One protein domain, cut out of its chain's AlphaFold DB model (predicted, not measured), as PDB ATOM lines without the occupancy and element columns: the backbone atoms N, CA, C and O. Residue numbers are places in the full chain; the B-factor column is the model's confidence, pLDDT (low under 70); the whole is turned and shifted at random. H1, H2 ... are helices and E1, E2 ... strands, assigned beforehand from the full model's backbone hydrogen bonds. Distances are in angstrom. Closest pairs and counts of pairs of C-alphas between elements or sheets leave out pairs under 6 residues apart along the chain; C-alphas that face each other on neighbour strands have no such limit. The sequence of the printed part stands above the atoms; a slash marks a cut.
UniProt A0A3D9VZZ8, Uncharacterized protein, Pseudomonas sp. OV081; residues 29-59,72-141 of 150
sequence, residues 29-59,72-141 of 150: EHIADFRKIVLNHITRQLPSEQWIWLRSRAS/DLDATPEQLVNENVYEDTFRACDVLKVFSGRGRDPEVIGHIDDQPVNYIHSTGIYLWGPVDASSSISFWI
ATOM      1  N   GLU A  29     -46.848 -61.318  13.191       95.19
ATOM      2  CA  GLU A  29     -47.741 -60.357  12.536       95.19
ATOM      3  C   GLU A  29     -47.342 -58.917  12.870       95.19
ATOM      4  O   GLU A  29     -47.162 -58.115  11.956       95.19
ATOM      5  N   HIS A  30     -47.036 -58.624  14.141       95.75
ATOM      6  CA  HIS A  30     -46.525 -57.307  14.534       95.75
ATOM      7  C   HIS A  30     -45.226 -56.952  13.798       95.75
ATOM      8  O   HIS A  30     -45.057 -55.824  13.348       95.75
ATOM      9  N   ILE A  31     -44.315 -57.918  13.620       96.19
ATOM     10  CA  ILE A  31     -43.074 -57.707  12.855       96.19
ATOM     11  C   ILE A  31     -43.387 -57.398  11.385       96.19
ATOM     12  O   ILE A  31     -42.768 -56.511  10.790       96.19
ATOM     13  N   ALA A  32     -44.339 -58.113  10.783       97.06
ATOM     14  CA  ALA A  32     -44.738 -57.882   9.399       97.06
ATOM     15  C   ALA A  32     -45.370 -56.494   9.207       97.06
ATOM     16  O   ALA A  32     -45.045 -55.807   8.238       97.06
ATOM     17  N   ASP A  33     -46.227 -56.059  10.127       98.19
ATOM     18  CA  ASP A  33     -46.862 -54.743  10.054       98.19
ATOM     19  C   ASP A  33     -45.885 -53.610  10.359       98.19
ATOM     20  O   ASP A  33     -45.871 -52.605   9.645       98.19
ATOM     21  N   PHE A  34     -44.980 -53.812  11.317       98.44
ATOM     22  CA  PHE A  34     -43.885 -52.886  11.581       98.44
ATOM     23  C   PHE A  34     -43.038 -52.658  10.326       98.44
ATOM     24  O   PHE A  34     -42.822 -51.512   9.931       98.44
ATOM     25  N   ARG A  35     -42.635 -53.730   9.627       98.50
ATOM     26  CA  ARG A  35     -41.901 -53.629   8.354       98.50
ATOM     27  C   ARG A  35     -42.653 -52.796   7.319       98.50
ATOM     28  O   ARG A  35     -42.053 -51.919   6.705       98.50
ATOM     29  N   LYS A  36     -43.957 -53.036   7.134       98.38
ATOM     30  CA  LYS A  36     -44.777 -52.282   6.168       98.38
ATOM     31  C   LYS A  36     -44.819 -50.791   6.506       98.38
ATOM     32  O   LYS A  36     -44.637 -49.964   5.614       98.38
ATOM     33  N   ILE A  37     -45.043 -50.452   7.776       98.75
ATOM     34  CA  ILE A  37     -45.136 -49.063   8.245       98.75
ATOM     35  C   ILE A  37     -43.795 -48.345   8.061       98.75
ATOM     36  O   ILE A  37     -43.749 -47.266   7.467       98.75
ATOM     37  N   VAL A  38     -42.701 -48.968   8.504       98.56
ATOM     38  CA  VAL A  38     -41.344 -48.422   8.375       98.56
ATOM     39  C   VAL A  38     -40.969 -48.230   6.907       98.56
ATOM     40  O   VAL A  38     -40.517 -47.151   6.525       98.56
ATOM     41  N   LEU A  39     -41.209 -49.233   6.061       98.38
ATOM     42  CA  LEU A  39     -40.914 -49.146   4.633       98.38
ATOM     43  C   LEU A  39     -41.718 -48.029   3.955       98.38
ATOM     44  O   LEU A  39     -41.166 -47.256   3.171       98.38
ATOM     45  N   ASN A  40     -43.007 -47.903   4.275       98.44
ATOM     46  CA  ASN A  40     -43.833 -46.822   3.752       98.44
ATOM     47  C   ASN A  40     -43.295 -45.447   4.173       98.44
ATOM     48  O   ASN A  40     -43.201 -44.545   3.346       98.44
ATOM     49  N   HIS A  41     -42.894 -45.286   5.434       98.31
ATOM     50  CA  HIS A  41     -42.304 -44.036   5.899       98.31
ATOM     51  C   HIS A  41     -40.988 -43.714   5.170       98.31
ATOM     52  O   HIS A  41     -40.836 -42.612   4.644       98.31
ATOM     53  N   ILE A  42     -40.061 -44.674   5.062       97.62
ATOM     54  CA  ILE A  42     -38.771 -44.464   4.382       97.62
ATOM     55  C   ILE A  42     -38.967 -44.093   2.908       97.62
ATOM     56  O   ILE A  42     -38.318 -43.180   2.408       97.62
ATOM     57  N   THR A  43     -39.868 -44.780   2.207       97.31
ATOM     58  CA  THR A  43     -40.045 -44.606   0.756       97.31
ATOM     59  C   THR A  43     -40.886 -43.389   0.375       97.31
ATOM     60  O   THR A  43     -40.777 -42.907  -0.753       97.31
ATOM     61  N   ARG A  44     -41.754 -42.900   1.271       97.25
ATOM     62  CA  ARG A  44     -42.722 -41.834   0.954       97.25
ATOM     63  C   ARG A  44     -42.495 -40.525   1.696       97.25
ATOM     64  O   ARG A  44     -42.946 -39.497   1.202       97.25
ATOM     65  N   GLN A  45     -41.885 -40.566   2.876       96.44
ATOM     66  CA  GLN A  45     -41.883 -39.436   3.811       96.44
ATOM     67  C   GLN A  45     -40.470 -39.026   4.223       96.44
ATOM     68  O   GLN A  45     -40.204 -37.835   4.369       96.44
ATOM     69  N   LEU A  46     -39.547 -39.982   4.357       96.00
ATOM     70  CA  LEU A  46     -38.171 -39.686   4.733       96.00
ATOM     71  C   LEU A  46     -37.455 -38.911   3.607       96.00
ATOM     72  O   LEU A  46     -37.361 -39.412   2.483       96.00
ATOM     73  N   PRO A  47     -36.891 -37.720   3.883       95.56
ATOM     74  CA  PRO A  47     -36.114 -36.987   2.891       95.56
ATOM     75  C   PRO A  47     -34.914 -37.802   2.396       95.56
ATOM     76  O   PRO A  47     -34.168 -38.374   3.194       95.56
ATOM     77  N   SER A  48     -34.671 -37.805   1.082       93.56
ATOM     78  CA  SER A  48     -33.568 -38.573   0.480       93.56
ATOM     79  C   SER A  48     -32.198 -38.183   1.041       93.56
ATOM     80  O   SER A  48     -31.346 -39.042   1.240       93.56
ATOM     81  N   GLU A  49     -31.994 -36.904   1.363       95.00
ATOM     82  CA  GLU A  49     -30.766 -36.420   2.005       95.00
ATOM     83  C   GLU A  49     -30.557 -37.051   3.387       95.00
ATOM     84  O   GLU A  49     -29.446 -37.452   3.732       95.00
ATOM     85  N   GLN A  50     -31.637 -37.197   4.161       94.81
ATOM     86  CA  GLN A  50     -31.592 -37.833   5.473       94.81
ATOM     87  C   GLN A  50     -31.310 -39.333   5.352       94.81
ATOM     88  O   GLN A  50     -30.516 -39.859   6.130       94.81
ATOM     89  N   TRP A  51     -31.904 -40.009   4.363       94.56
ATOM     90  CA  TRP A  51     -31.589 -41.404   4.044       94.56
ATOM     91  C   TRP A  51     -30.101 -41.590   3.723       94.56
ATOM     92  O   TRP A  51     -29.432 -42.391   4.375       94.56
ATOM     93  N   ILE A  52     -29.571 -40.815   2.770       94.12
ATOM     94  CA  ILE A  52     -28.161 -40.879   2.348       94.12
ATOM     95  C   ILE A  52     -27.240 -40.632   3.542       94.12
ATOM     96  O   ILE A  52     -26.298 -41.393   3.779       94.12
ATOM     97  N   TRP A  53     -27.536 -39.592   4.324       94.00
ATOM     98  CA  TRP A  53     -26.748 -39.260   5.499       94.00
ATOM     99  C   TRP A  53     -26.750 -40.404   6.516       94.00
ATOM    100  O   TRP A  53     -25.673 -40.825   6.920       94.00
ATOM    101  N   LEU A  54     -27.909 -40.971   6.871       94.12
ATOM    102  CA  LEU A  54     -27.996 -42.095   7.813       94.12
ATOM    103  C   LEU A  54     -27.299 -43.362   7.292       94.12
ATOM    104  O   LEU A  54     -26.596 -44.020   8.059       94.12
ATOM    105  N   ARG A  55     -27.452 -43.691   6.003       93.38
ATOM    106  CA  ARG A  55     -26.820 -44.874   5.395       93.38
ATOM    107  C   ARG A  55     -25.307 -44.771   5.331       93.38
ATOM    108  O   ARG A  55     -24.641 -45.764   5.602       93.38
ATOM    109  N   SER A  56     -24.749 -43.586   5.081       92.00
ATOM    110  CA  SER A  56     -23.288 -43.408   5.097       92.00
ATOM    111  C   SER A  56     -22.655 -43.804   6.442       92.00
ATOM    112  O   SER A  56     -21.529 -44.308   6.482       92.00
ATOM    113  N   ARG A  57     -23.420 -43.690   7.538       90.81
ATOM    114  CA  ARG A  57     -22.982 -44.032   8.899       90.81
ATOM    115  C   ARG A  57     -22.954 -45.523   9.179       90.81
ATOM    116  O   ARG A  57     -22.327 -45.930  10.145       90.81
ATOM    117  N   ALA A  58     -23.551 -46.359   8.330       88.88
ATOM    118  CA  ALA A  58     -23.423 -47.810   8.455       88.88
ATOM    119  C   ALA A  58     -21.960 -48.274   8.393       88.88
ATOM    120  O   ALA A  58     -21.610 -49.306   8.966       88.88
ATOM    121  N   SER A  59     -21.097 -47.471   7.764       83.44
ATOM    122  CA  SER A  59     -19.654 -47.685   7.691       83.44
ATOM    123  C   SER A  59     -18.852 -47.123   8.879       83.44
ATOM    124  O   SER A  59     -17.662 -47.446   8.989       83.44
ATOM    125  N   ASP A  72     -23.447 -53.391   3.070       86.81
ATOM    126  CA  ASP A  72     -24.004 -52.964   1.792       86.81
ATOM    127  C   ASP A  72     -24.566 -51.538   1.930       86.81
ATOM    128  O   ASP A  72     -25.607 -51.295   2.553       86.81
ATOM    129  N   LEU A  73     -23.825 -50.558   1.408       88.06
ATOM    130  CA  LEU A  73     -24.245 -49.153   1.406       88.06
ATOM    131  C   LEU A  73     -25.302 -48.858   0.335       88.06
ATOM    132  O   LEU A  73     -26.015 -47.862   0.473       88.06
ATOM    133  N   ASP A  74     -25.432 -49.731  -0.662       88.44
ATOM    134  CA  ASP A  74     -26.372 -49.602  -1.774       88.44
ATOM    135  C   ASP A  74     -27.678 -50.379  -1.525       88.44
ATOM    136  O   ASP A  74     -28.594 -50.328  -2.349       88.44
ATOM    137  N   ALA A  75     -27.791 -51.044  -0.367       90.88
ATOM    138  CA  ALA A  75     -28.992 -51.751   0.060       90.88
ATOM    139  C   ALA A  75     -30.237 -50.858  -0.050       90.88
ATOM    140  O   ALA A  75     -30.289 -49.746   0.498       90.88
ATOM    141  N   THR A  76     -31.271 -51.363  -0.722       94.88
ATOM    142  CA  THR A  76     -32.540 -50.643  -0.831       94.88
ATOM    143  C   THR A  76     -33.256 -50.595   0.524       94.88
ATOM    144  O   THR A  76     -33.018 -51.452   1.387       94.88
ATOM    145  N   PRO A  77     -34.173 -49.633   0.739       96.25
ATOM    146  CA  PRO A  77     -35.041 -49.623   1.914       96.25
ATOM    147  C   PRO A  77     -35.710 -50.972   2.200       96.25
ATOM    148  O   PRO A  77     -35.745 -51.408   3.348       96.25
ATOM    149  N   GLU A  78     -36.206 -51.654   1.165       96.50
ATOM    150  CA  GLU A  78     -36.856 -52.960   1.278       96.50
ATOM    151  C   GLU A  78     -35.904 -54.028   1.815       96.50
ATOM    152  O   GLU A  78     -36.270 -54.759   2.735       96.50
ATOM    153  N   GLN A  79     -34.691 -54.120   1.258       95.12
ATOM    154  CA  GLN A  79     -33.683 -55.085   1.706       95.12
ATOM    155  C   GLN A  79     -33.318 -54.823   3.167       95.12
ATOM    156  O   GLN A  79     -33.418 -55.713   4.012       95.12
ATOM    157  N   LEU A  80     -33.010 -53.563   3.486       94.88
ATOM    158  CA  LEU A  80     -32.556 -53.172   4.813       94.88
ATOM    159  C   LEU A  80     -33.617 -53.459   5.888       94.88
ATOM    160  O   LEU A  80     -33.294 -54.043   6.922       94.88
ATOM    161  N   VAL A  81     -34.880 -53.102   5.638       96.81
ATOM    162  CA  VAL A  81     -35.997 -53.327   6.573       96.81
ATOM    163  C   VAL A  81     -36.331 -54.814   6.715       96.81
ATOM    164  O   VAL A  81     -36.606 -55.290   7.819       96.81
ATOM    165  N   ASN A  82     -36.313 -55.581   5.625       94.00
ATOM    166  CA  ASN A  82     -36.639 -57.004   5.699       94.00
ATOM    167  C   ASN A  82     -35.596 -57.791   6.497       94.00
ATOM    168  O   ASN A  82     -35.967 -58.684   7.260       94.00
ATOM    169  N   GLU A  83     -34.322 -57.432   6.371       92.38
ATOM    170  CA  GLU A  83     -33.215 -58.179   6.971       92.38
ATOM    171  C   GLU A  83     -32.867 -57.731   8.396       92.38
ATOM    172  O   GLU A  83     -32.398 -58.550   9.182       92.38
ATOM    173  N   ASN A  84     -33.122 -56.466   8.758       93.81
ATOM    174  CA  ASN A  84     -32.553 -55.864   9.976       93.81
ATOM    175  C   ASN A  84     -33.591 -55.348  10.982       93.81
ATOM    176  O   ASN A  84     -33.252 -54.576  11.877       93.81
ATOM    177  N   VAL A  85     -34.854 -55.758  10.851       96.12
ATOM    178  CA  VAL A  85     -35.839 -55.624  11.936       96.12
ATOM    179  C   VAL A  85     -35.597 -56.728  12.960       96.12
ATOM    180  O   VAL A  85     -35.546 -57.903  12.597       96.12
ATOM    181  N   TYR A  86     -35.490 -56.363  14.235       92.81
ATOM    182  CA  TYR A  86     -35.244 -57.304  15.328       92.81
ATOM    183  C   TYR A  86     -36.055 -56.949  16.577       92.81
ATOM    184  O   TYR A  86     -36.535 -55.827  16.731       92.81
ATOM    185  N   GLU A  87     -36.209 -57.926  17.469       93.25
ATOM    186  CA  GLU A  87     -36.745 -57.700  18.810       93.25
ATOM    187  C   GLU A  87     -35.613 -57.256  19.744       93.25
ATOM    188  O   GLU A  87     -34.563 -57.894  19.822       93.25
ATOM    189  N   ASP A  88     -35.831 -56.149  20.443       89.38
ATOM    190  CA  ASP A  88     -34.931 -55.572  21.424       89.38
ATOM    191  C   ASP A  88     -35.443 -55.846  22.845       89.38
ATOM    192  O   ASP A  88     -36.644 -55.888  23.117       89.38
ATOM    193  N   THR A  89     -34.513 -56.005  23.779       88.69
ATOM    194  CA  THR A  89     -34.794 -56.290  25.194       88.69
ATOM    195  C   THR A  89     -35.242 -55.061  25.986       88.69
ATOM    196  O   THR A  89     -35.593 -55.180  27.159       88.69
ATOM    197  N   PHE A  90     -35.228 -53.880  25.364       88.69
ATOM    198  CA  PHE A  90     -35.718 -52.643  25.963       88.69
ATOM    199  C   PHE A  90     -37.200 -52.421  25.673       88.69
ATOM    200  O   PHE A  90     -37.703 -52.717  24.587       88.69
ATOM    201  N   ARG A  91     -37.901 -51.810  26.631       91.94
ATOM    202  CA  ARG A  91     -39.280 -51.350  26.441       91.94
ATOM    203  C   ARG A  91     -39.297 -50.133  25.533       91.94
ATOM    204  O   ARG A  91     -38.525 -49.194  25.750       91.94
ATOM    205  N   ALA A  92     -40.253 -50.090  24.606       93.06
ATOM    206  CA  ALA A  92     -40.379 -48.967  23.684       93.06
ATOM    207  C   ALA A  92     -40.494 -47.620  24.427       93.06
ATOM    208  O   ALA A  92     -39.796 -46.658  24.115       93.06
ATOM    209  N   CYS A  93     -41.304 -47.571  25.490       91.62
ATOM    210  CA  CYS A  93     -41.512 -46.355  26.274       91.62
ATOM    211  C   CYS A  93     -40.247 -45.829  26.964       91.62
ATOM    212  O   CYS A  93     -40.133 -44.623  27.177       91.62
ATOM    213  N   ASP A  94     -39.311 -46.700  27.343       92.62
ATOM    214  CA  ASP A  94     -38.115 -46.284  28.076       92.62
ATOM    215  C   ASP A  94     -37.080 -45.675  27.128       92.62
ATOM    216  O   ASP A  94     -36.503 -44.633  27.439       92.62
ATOM    217  N   VAL A  95     -36.943 -46.236  25.925       91.94
ATOM    218  CA  VAL A  95     -36.136 -45.646  24.847       91.94
ATOM    219  C   VAL A  95     -36.691 -44.272  24.453       91.94
ATOM    220  O   VAL A  95     -35.942 -43.295  24.418       91.94
ATOM    221  N   LEU A  96     -38.009 -44.156  24.235       92.69
ATOM    222  CA  LEU A  96     -38.646 -42.885  23.863       92.69
ATOM    223  C   LEU A  96     -38.423 -41.797  24.922       92.69
ATOM    224  O   LEU A  96     -38.043 -40.682  24.574       92.69
ATOM    225  N   LYS A  97     -38.567 -42.120  26.216       91.88
ATOM    226  CA  LYS A  97     -38.292 -41.171  27.312       91.88
ATOM    227  C   LYS A  97     -36.860 -40.642  27.276       91.88
ATOM    228  O   LYS A  97     -36.651 -39.447  27.483       91.88
ATOM    229  N   VAL A  98     -35.877 -41.512  27.026       91.69
ATOM    230  CA  VAL A  98     -34.465 -41.108  26.948       91.69
ATOM    231  C   VAL A  98     -34.247 -40.138  25.789       91.69
ATOM    232  O   VAL A  98     -33.600 -39.108  25.973       91.69
ATOM    233  N   PHE A  99     -34.802 -40.428  24.612       91.50
ATOM    234  CA  PHE A  99     -34.629 -39.573  23.438       91.50
ATOM    235  C   PHE A  99     -35.378 -38.243  23.547       91.50
ATOM    236  O   PHE A  99     -34.769 -37.199  23.298       91.50
ATOM    237  N   SER A 100     -36.619 -38.240  24.036       89.44
ATOM    238  CA  SER A 100     -37.348 -37.000  24.334       89.44
ATOM    239  C   SER A 100     -36.608 -36.150  25.373       89.44
ATOM    240  O   SER A 100     -36.453 -34.945  25.191       89.44
ATOM    241  N   GLY A 101     -36.039 -36.767  26.416       89.06
ATOM    242  CA  GLY A 101     -35.202 -36.072  27.404       89.06
ATOM    243  C   GLY A 101     -33.917 -35.460  26.826       89.06
ATOM    244  O   GLY A 101     -33.356 -34.538  27.413       89.06
ATOM    245  N   ARG A 102     -33.463 -35.935  25.658       88.94
ATOM    246  CA  ARG A 102     -32.333 -35.387  24.886       88.94
ATOM    247  C   ARG A 102     -32.780 -34.380  23.810       88.94
ATOM    248  O   ARG A 102     -31.970 -34.019  22.956       88.94
ATOM    249  N   GLY A 103     -34.040 -33.936  23.828       87.88
ATOM    250  CA  GLY A 103     -34.597 -32.999  22.847       87.88
ATOM    251  C   GLY A 103     -34.813 -33.615  21.463       87.88
ATOM    252  O   GLY A 103     -34.715 -32.914  20.459       87.88
ATOM    253  N   ARG A 104     -35.034 -34.934  21.394       88.25
ATOM    254  CA  ARG A 104     -35.349 -35.654  20.154       88.25
ATOM    255  C   ARG A 104     -36.752 -36.220  20.252       88.25
ATOM    256  O   ARG A 104     -36.951 -37.314  20.780       88.25
ATOM    257  N   ASP A 105     -37.708 -35.443  19.765       86.38
ATOM    258  CA  ASP A 105     -39.111 -35.824  19.818       86.38
ATOM    259  C   ASP A 105     -39.415 -36.925  18.787       86.38
ATOM    260  O   ASP A 105     -38.996 -36.817  17.628       86.38
ATOM    261  N   PRO A 106     -40.100 -38.005  19.200       92.56
ATOM    262  CA  PRO A 106     -40.528 -39.053  18.291       92.56
ATOM    263  C   PRO A 106     -41.711 -38.593  17.432       92.56
ATOM    264  O   PRO A 106     -42.649 -37.963  17.915       92.56
ATOM    265  N   GLU A 107     -41.683 -38.971  16.162       95.62
ATOM    266  CA  GLU A 107     -42.792 -38.859  15.222       95.62
ATOM    267  C   GLU A 107     -43.576 -40.171  15.193       95.62
ATOM    268  O   GLU A 107     -42.994 -41.251  15.077       95.62
ATOM    269  N   VAL A 108     -44.905 -40.093  15.252       97.75
ATOM    270  CA  VAL A 108     -45.770 -41.261  15.050       97.75
ATOM    271  C   VAL A 108     -45.981 -41.469  13.554       97.75
ATOM    272  O   VAL A 108     -46.597 -40.638  12.893       97.75
ATOM    273  N   ILE A 109     -45.518 -42.604  13.033       98.12
ATOM    274  CA  ILE A 109     -45.536 -42.914  11.591       98.12
ATOM    275  C   ILE A 109     -46.595 -43.955  11.202       98.12
ATOM    276  O   ILE A 109     -46.765 -44.278  10.025       98.12
ATOM    277  N   GLY A 110     -47.293 -44.513  12.191       98.12
ATOM    278  CA  GLY A 110     -48.310 -45.543  12.020       98.12
ATOM    279  C   GLY A 110     -48.723 -46.147  13.356       98.12
ATOM    280  O   GLY A 110     -48.252 -45.717  14.408       98.12
ATOM    281  N   HIS A 111     -49.602 -47.146  13.308       98.06
ATOM    282  CA  HIS A 111     -50.088 -47.852  14.492       98.06
ATOM    283  C   HIS A 111     -50.155 -49.360  14.235       98.06
ATOM    284  O   HIS A 111     -50.454 -49.779  13.118       98.06
ATOM    285  N   ILE A 112     -49.899 -50.149  15.278       96.75
ATOM    286  CA  ILE A 112     -50.152 -51.597  15.349       96.75
ATOM    287  C   ILE A 112     -50.922 -51.814  16.650       96.75
ATOM    288  O   ILE A 112     -50.467 -51.343  17.695       96.75
ATOM    289  N   ASP A 113     -52.087 -52.457  16.581       93.56
ATOM    290  CA  ASP A 113     -53.005 -52.655  17.716       93.56
ATOM    291  C   ASP A 113     -53.277 -51.371  18.521       93.56
ATOM    292  O   ASP A 113     -53.152 -51.341  19.744       93.56
ATOM    293  N   ASP A 114     -53.585 -50.276  17.816       92.38
ATOM    294  CA  ASP A 114     -53.809 -48.933  18.378       92.38
ATOM    295  C   ASP A 114     -52.604 -48.326  19.130       92.38
ATOM    296  O   ASP A 114     -52.724 -47.288  19.784       92.38
ATOM    297  N   GLN A 115     -51.413 -48.922  19.001       94.44
ATOM    298  CA  GLN A 115     -50.182 -48.431  19.620       94.44
ATOM    299  C   GLN A 115     -49.224 -47.828  18.592       94.44
ATOM    300  O   GLN A 115     -49.050 -48.393  17.509       94.44
ATOM    301  N   PRO A 116     -48.578 -46.692  18.913       97.06
ATOM    302  CA  PRO A 116     -47.825 -45.916  17.939       97.06
ATOM    303  C   PRO A 116     -46.526 -46.610  17.535       97.06
ATOM    304  O   PRO A 116     -45.720 -47.010  18.379       97.06
ATOM    305  N   VAL A 117     -46.287 -46.685  16.229       98.38
ATOM    306  CA  VAL A 117     -44.957 -46.923  15.665       98.38
ATOM    307  C   VAL A 117     -44.254 -45.577  15.583       98.38
ATOM    308  O   VAL A 117     -44.778 -44.638  14.982       98.38
ATOM    309  N   ASN A 118     -43.077 -45.477  16.193       98.12
ATOM    310  CA  ASN A 118     -42.363 -44.219  16.351       98.12
ATOM    311  C   ASN A 118     -41.104 -44.186  15.483       98.12
ATOM    312  O   ASN A 118     -40.370 -45.171  15.413       98.12
ATOM    313  N   TYR A 119     -40.834 -43.031  14.887       97.81
ATOM    314  CA  TYR A 119     -39.567 -42.674  14.263       97.81
ATOM    315  C   TYR A 119     -38.892 -41.575  15.086       97.81
ATOM    316  O   TYR A 119     -39.508 -40.564  15.404       97.81
ATOM    317  N   ILE A 120     -37.621 -41.747  15.448       95.31
ATOM    318  CA  ILE A 120     -36.882 -40.739  16.220       95.31
ATOM    319  C   ILE A 120     -36.048 -39.895  15.250       95.31
ATOM    320  O   ILE A 120     -35.030 -40.358  14.713       95.31
ATOM    321  N   HIS A 121     -36.458 -38.641  15.042       90.12
ATOM    322  CA  HIS A 121     -35.832 -37.745  14.070       90.12
ATOM    323  C   HIS A 121     -34.309 -37.654  14.232       90.12
ATOM    324  O   HIS A 121     -33.765 -37.600  15.337       90.12
ATOM    325  N   SER A 122     -33.610 -37.620  13.092       87.69
ATOM    326  CA  SER A 122     -32.147 -37.482  12.993       87.69
ATOM    327  C   SER A 122     -31.329 -38.644  13.568       87.69
ATOM    328  O   SER A 122     -30.101 -38.583  13.558       87.69
ATOM    329  N   THR A 123     -31.980 -39.716  14.025       92.81
ATOM    330  CA  THR A 123     -31.305 -40.925  14.530       92.81
ATOM    331  C   THR A 123     -31.464 -42.127  13.611       92.81
ATOM    332  O   THR A 123     -30.652 -43.042  13.659       92.81
ATOM    333  N   GLY A 124     -32.498 -42.152  12.765       95.06
ATOM    334  CA  GLY A 124     -32.778 -43.340  11.963       95.06
ATOM    335  C   GLY A 124     -33.355 -44.509  12.764       95.06
ATOM    336  O   GLY A 124     -33.337 -45.625  12.253       95.06
ATOM    337  N   ILE A 125     -33.815 -44.282  14.000       96.25
ATOM    338  CA  ILE A 125     -34.392 -45.315  14.867       96.25
ATOM    339  C   ILE A 125     -35.897 -45.388  14.639       96.25
ATOM    340  O   ILE A 125     -36.598 -44.382  14.768       96.25
ATOM    341  N   TYR A 126     -36.373 -46.597  14.373       98.00
ATOM    342  CA  TYR A 126     -37.781 -46.961  14.389       98.00
ATOM    343  C   TYR A 126     -38.038 -47.904  15.547       98.00
ATOM    344  O   TYR A 126     -37.233 -48.802  15.802       98.00
ATOM    345  N   LEU A 127     -39.159 -47.698  16.227       96.88
ATOM    346  CA  LEU A 127     -39.463 -48.409  17.453       96.88
ATOM    347  C   LEU A 127     -40.965 -48.606  17.630       96.88
ATOM    348  O   LEU A 127     -41.756 -47.674  17.478       96.88
ATOM    349  N   TRP A 128     -41.346 -49.814  18.015       97.88
ATOM    350  CA  TRP A 128     -42.697 -50.136  18.450       97.88
ATOM    351  C   TRP A 128     -42.643 -51.190  19.548       97.88
ATOM    352  O   TRP A 128     -41.766 -52.040  19.556       97.88
ATOM    353  N   GLY A 129     -43.583 -51.174  20.477       94.69
ATOM    354  CA  GLY A 129     -43.721 -52.254  21.442       94.69
ATOM    355  C   GLY A 129     -44.976 -52.052  22.274       94.69
ATOM    356  O   GLY A 129     -45.317 -50.896  22.542       94.69
ATOM    357  N   PRO A 130     -45.646 -53.137  22.701       90.00
ATOM    358  CA  PRO A 130     -46.800 -53.018  23.573       90.00
ATOM    359  C   PRO A 130     -46.464 -52.232  24.852       90.00
ATOM    360  O   PRO A 130     -45.406 -52.456  25.441       90.00
ATOM    361  N   VAL A 131     -47.359 -51.358  25.328       84.19
ATOM    362  CA  VAL A 131     -47.160 -50.539  26.547       84.19
ATOM    363  C   VAL A 131     -46.701 -51.388  27.739       84.19
ATOM    364  O   VAL A 131     -45.804 -50.981  28.484       84.19
ATOM    365  N   ASP A 132     -47.265 -52.586  27.886       82.50
ATOM    366  CA  ASP A 132     -46.978 -53.506  28.992       82.50
ATOM    367  C   ASP A 132     -45.946 -54.593  28.645       82.50
ATOM    368  O   ASP A 132     -45.638 -55.449  29.478       82.50
ATOM    369  N   ALA A 133     -45.377 -54.574  27.435       83.69
ATOM    370  CA  ALA A 133     -44.305 -55.491  27.065       83.69
ATOM    371  C   ALA A 133     -42.972 -55.073  27.698       83.69
ATOM    372  O   ALA A 133     -42.698 -53.893  27.943       83.69
ATOM    373  N   SER A 134     -42.127 -56.073  27.955       86.94
ATOM    374  CA  SER A 134     -40.736 -55.889  28.382       86.94
ATOM    375  C   SER A 134     -39.772 -55.672  27.213       86.94
ATOM    376  O   SER A 134     -38.637 -55.282  27.456       86.94
ATOM    377  N   SER A 135     -40.211 -55.932  25.983       91.12
ATOM    378  CA  SER A 135     -39.423 -55.849  24.753       91.12
ATOM    379  C   SER A 135     -40.077 -54.923  23.727       91.12
ATOM    380  O   SER A 135     -41.208 -54.455  23.903       91.12
ATOM    381  N   SER A 136     -39.343 -54.633  22.658       95.00
ATOM    382  CA  SER A 136     -39.794 -53.818  21.530       95.00
ATOM    383  C   SER A 136     -39.310 -54.402  20.206       95.00
ATOM    384  O   SER A 136     -38.389 -55.204  20.172       95.00
ATOM    385  N   ILE A 137     -39.944 -54.016  19.107       97.00
ATOM    386  CA  ILE A 137     -39.447 -54.202  17.748       97.00
ATOM    387  C   ILE A 137     -38.679 -52.937  17.370       97.00
ATOM    388  O   ILE A 137     -39.218 -51.830  17.463       97.00
ATOM    389  N   SER A 138     -37.444 -53.119  16.913       96.31
ATOM    390  CA  SER A 138     -36.519 -52.046  16.567       96.31
ATOM    391  C   SER A 138     -35.980 -52.213  15.152       96.31
ATOM    392  O   SER A 138     -35.799 -53.322  14.644       96.31
ATOM    393  N   PHE A 139     -35.686 -51.082  14.519       97.25
ATOM    394  CA  PHE A 139     -34.935 -51.023  13.271       97.25
ATOM    395  C   PHE A 139     -34.102 -49.746  13.215       97.25
ATOM    396  O   PHE A 139     -34.580 -48.669  13.577       97.25
ATOM    397  N   TRP A 140     -32.860 -49.860  12.744       95.44
ATOM    398  CA  TRP A 140     -31.944 -48.732  12.595       95.44
ATOM    399  C   TRP A 140     -31.522 -48.583  11.140       95.44
ATOM    400  O   TRP A 140     -30.925 -49.492  10.565       95.44
ATOM    401  N   ILE A 141     -31.726 -47.395  10.566       95.81
ATOM    402  CA  ILE A 141     -31.227 -47.098   9.213       95.81
ATOM    403  C   ILE A 141     -29.703 -47.195   9.165       95.81
ATOM    404  O   ILE A 141     -29.158 -47.576   8.140       95.81
TER     405      ILE A 141
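What this domain is: This is residues 29 to 59 and 72 to 141 of the 150 residues of an uncharacterized protein of Pseudomonas sp. OV081 (UniProt A0A3D9VZZ8). A twisted five-stranded sheet makes the middle of a three-layer body, with the long helix H1 slanting over one face, H3 beside H1 on that face, and H4 over the other face. H2 sits off the sheet, past the last residue of H1. The printed part has 101 residues, with four named helices and five named strands in the order H1 H2 H3 E1 H4 E2 E3 E4 E5. The sheet runs E1 E5 E4 E3 E2, all antiparallel, and the class is mixed, helices and strands. The whole is compact, with a radius of gyration of the C-alphas of 12.9 A and spans of 37 by 32 by 23 A.

Where its parts are: Find C-alpha 29 at (-47.741, -60.357, 12.536); from there H1, residues 29 to 44, runs 22.4 A. H2 follows at residues 48 to 59, 18.1 A long, then H3 at 77 to 84. Next come E1 at 86 to 88 and H4 at 92 to 101, 14.4 A long, starting at (-40.379, -48.967, 23.684). Then read E2 at 106 to 112, 16.1 A, E3 at 115 to 120, 15.7 A, E4 at 125 to 128, and E5 at 136 to 140, ending at C-alpha 140, (-31.944, -48.732, 12.595).

How they stand to each other: Begin with the sheet, only just strongly twisted, its C-alphas up to 4.3 A off the best plane. E2 to E5 form a meander, each strand the antiparallel neighbour of the one before. Look for N 109 and O 117 at 2.9 A between E2 and E3, N 127 and O 118 at 2.9 A between E3 and E4, N 137 and O 128 at 2.7 A between E4 and E5, and N 88 and O 136 at 2.7 A between E1 and E5. H1 is on the sheet at a height of 7.9 A, over E3, at 43 degrees on the local plane, slantwise to the strands; its closest C-alphas to E2 are Ile 37 and Gly 110, 6.1 A. H4 is on the opposite face at a height of 9.7 A, over E4 and E3. H1 and H3 touch at the C-alphas of Arg 35 and Val 81, 6.2 A, opposite ways at a shallow tilt of 33 degrees, only just short of steep. H2 is not on the sheet. Every O i to N i+4 pair is within hydrogen-bond range in H1, H3 and H4, and 5 of 8 are in H2.

The domain as a whole: The C-alphas farthest apart are those of Asp 74 and Asp 132, 37.2 A. Residues 60 to 71 are not printed, and C-alphas 59 and 72 stand 9.0 A apart across that cut. Of the links that are printed whole, E4 to E5 is short and the others are tight. The mean pLDDT of the printed part is 93.7, and no printed residue is under 70.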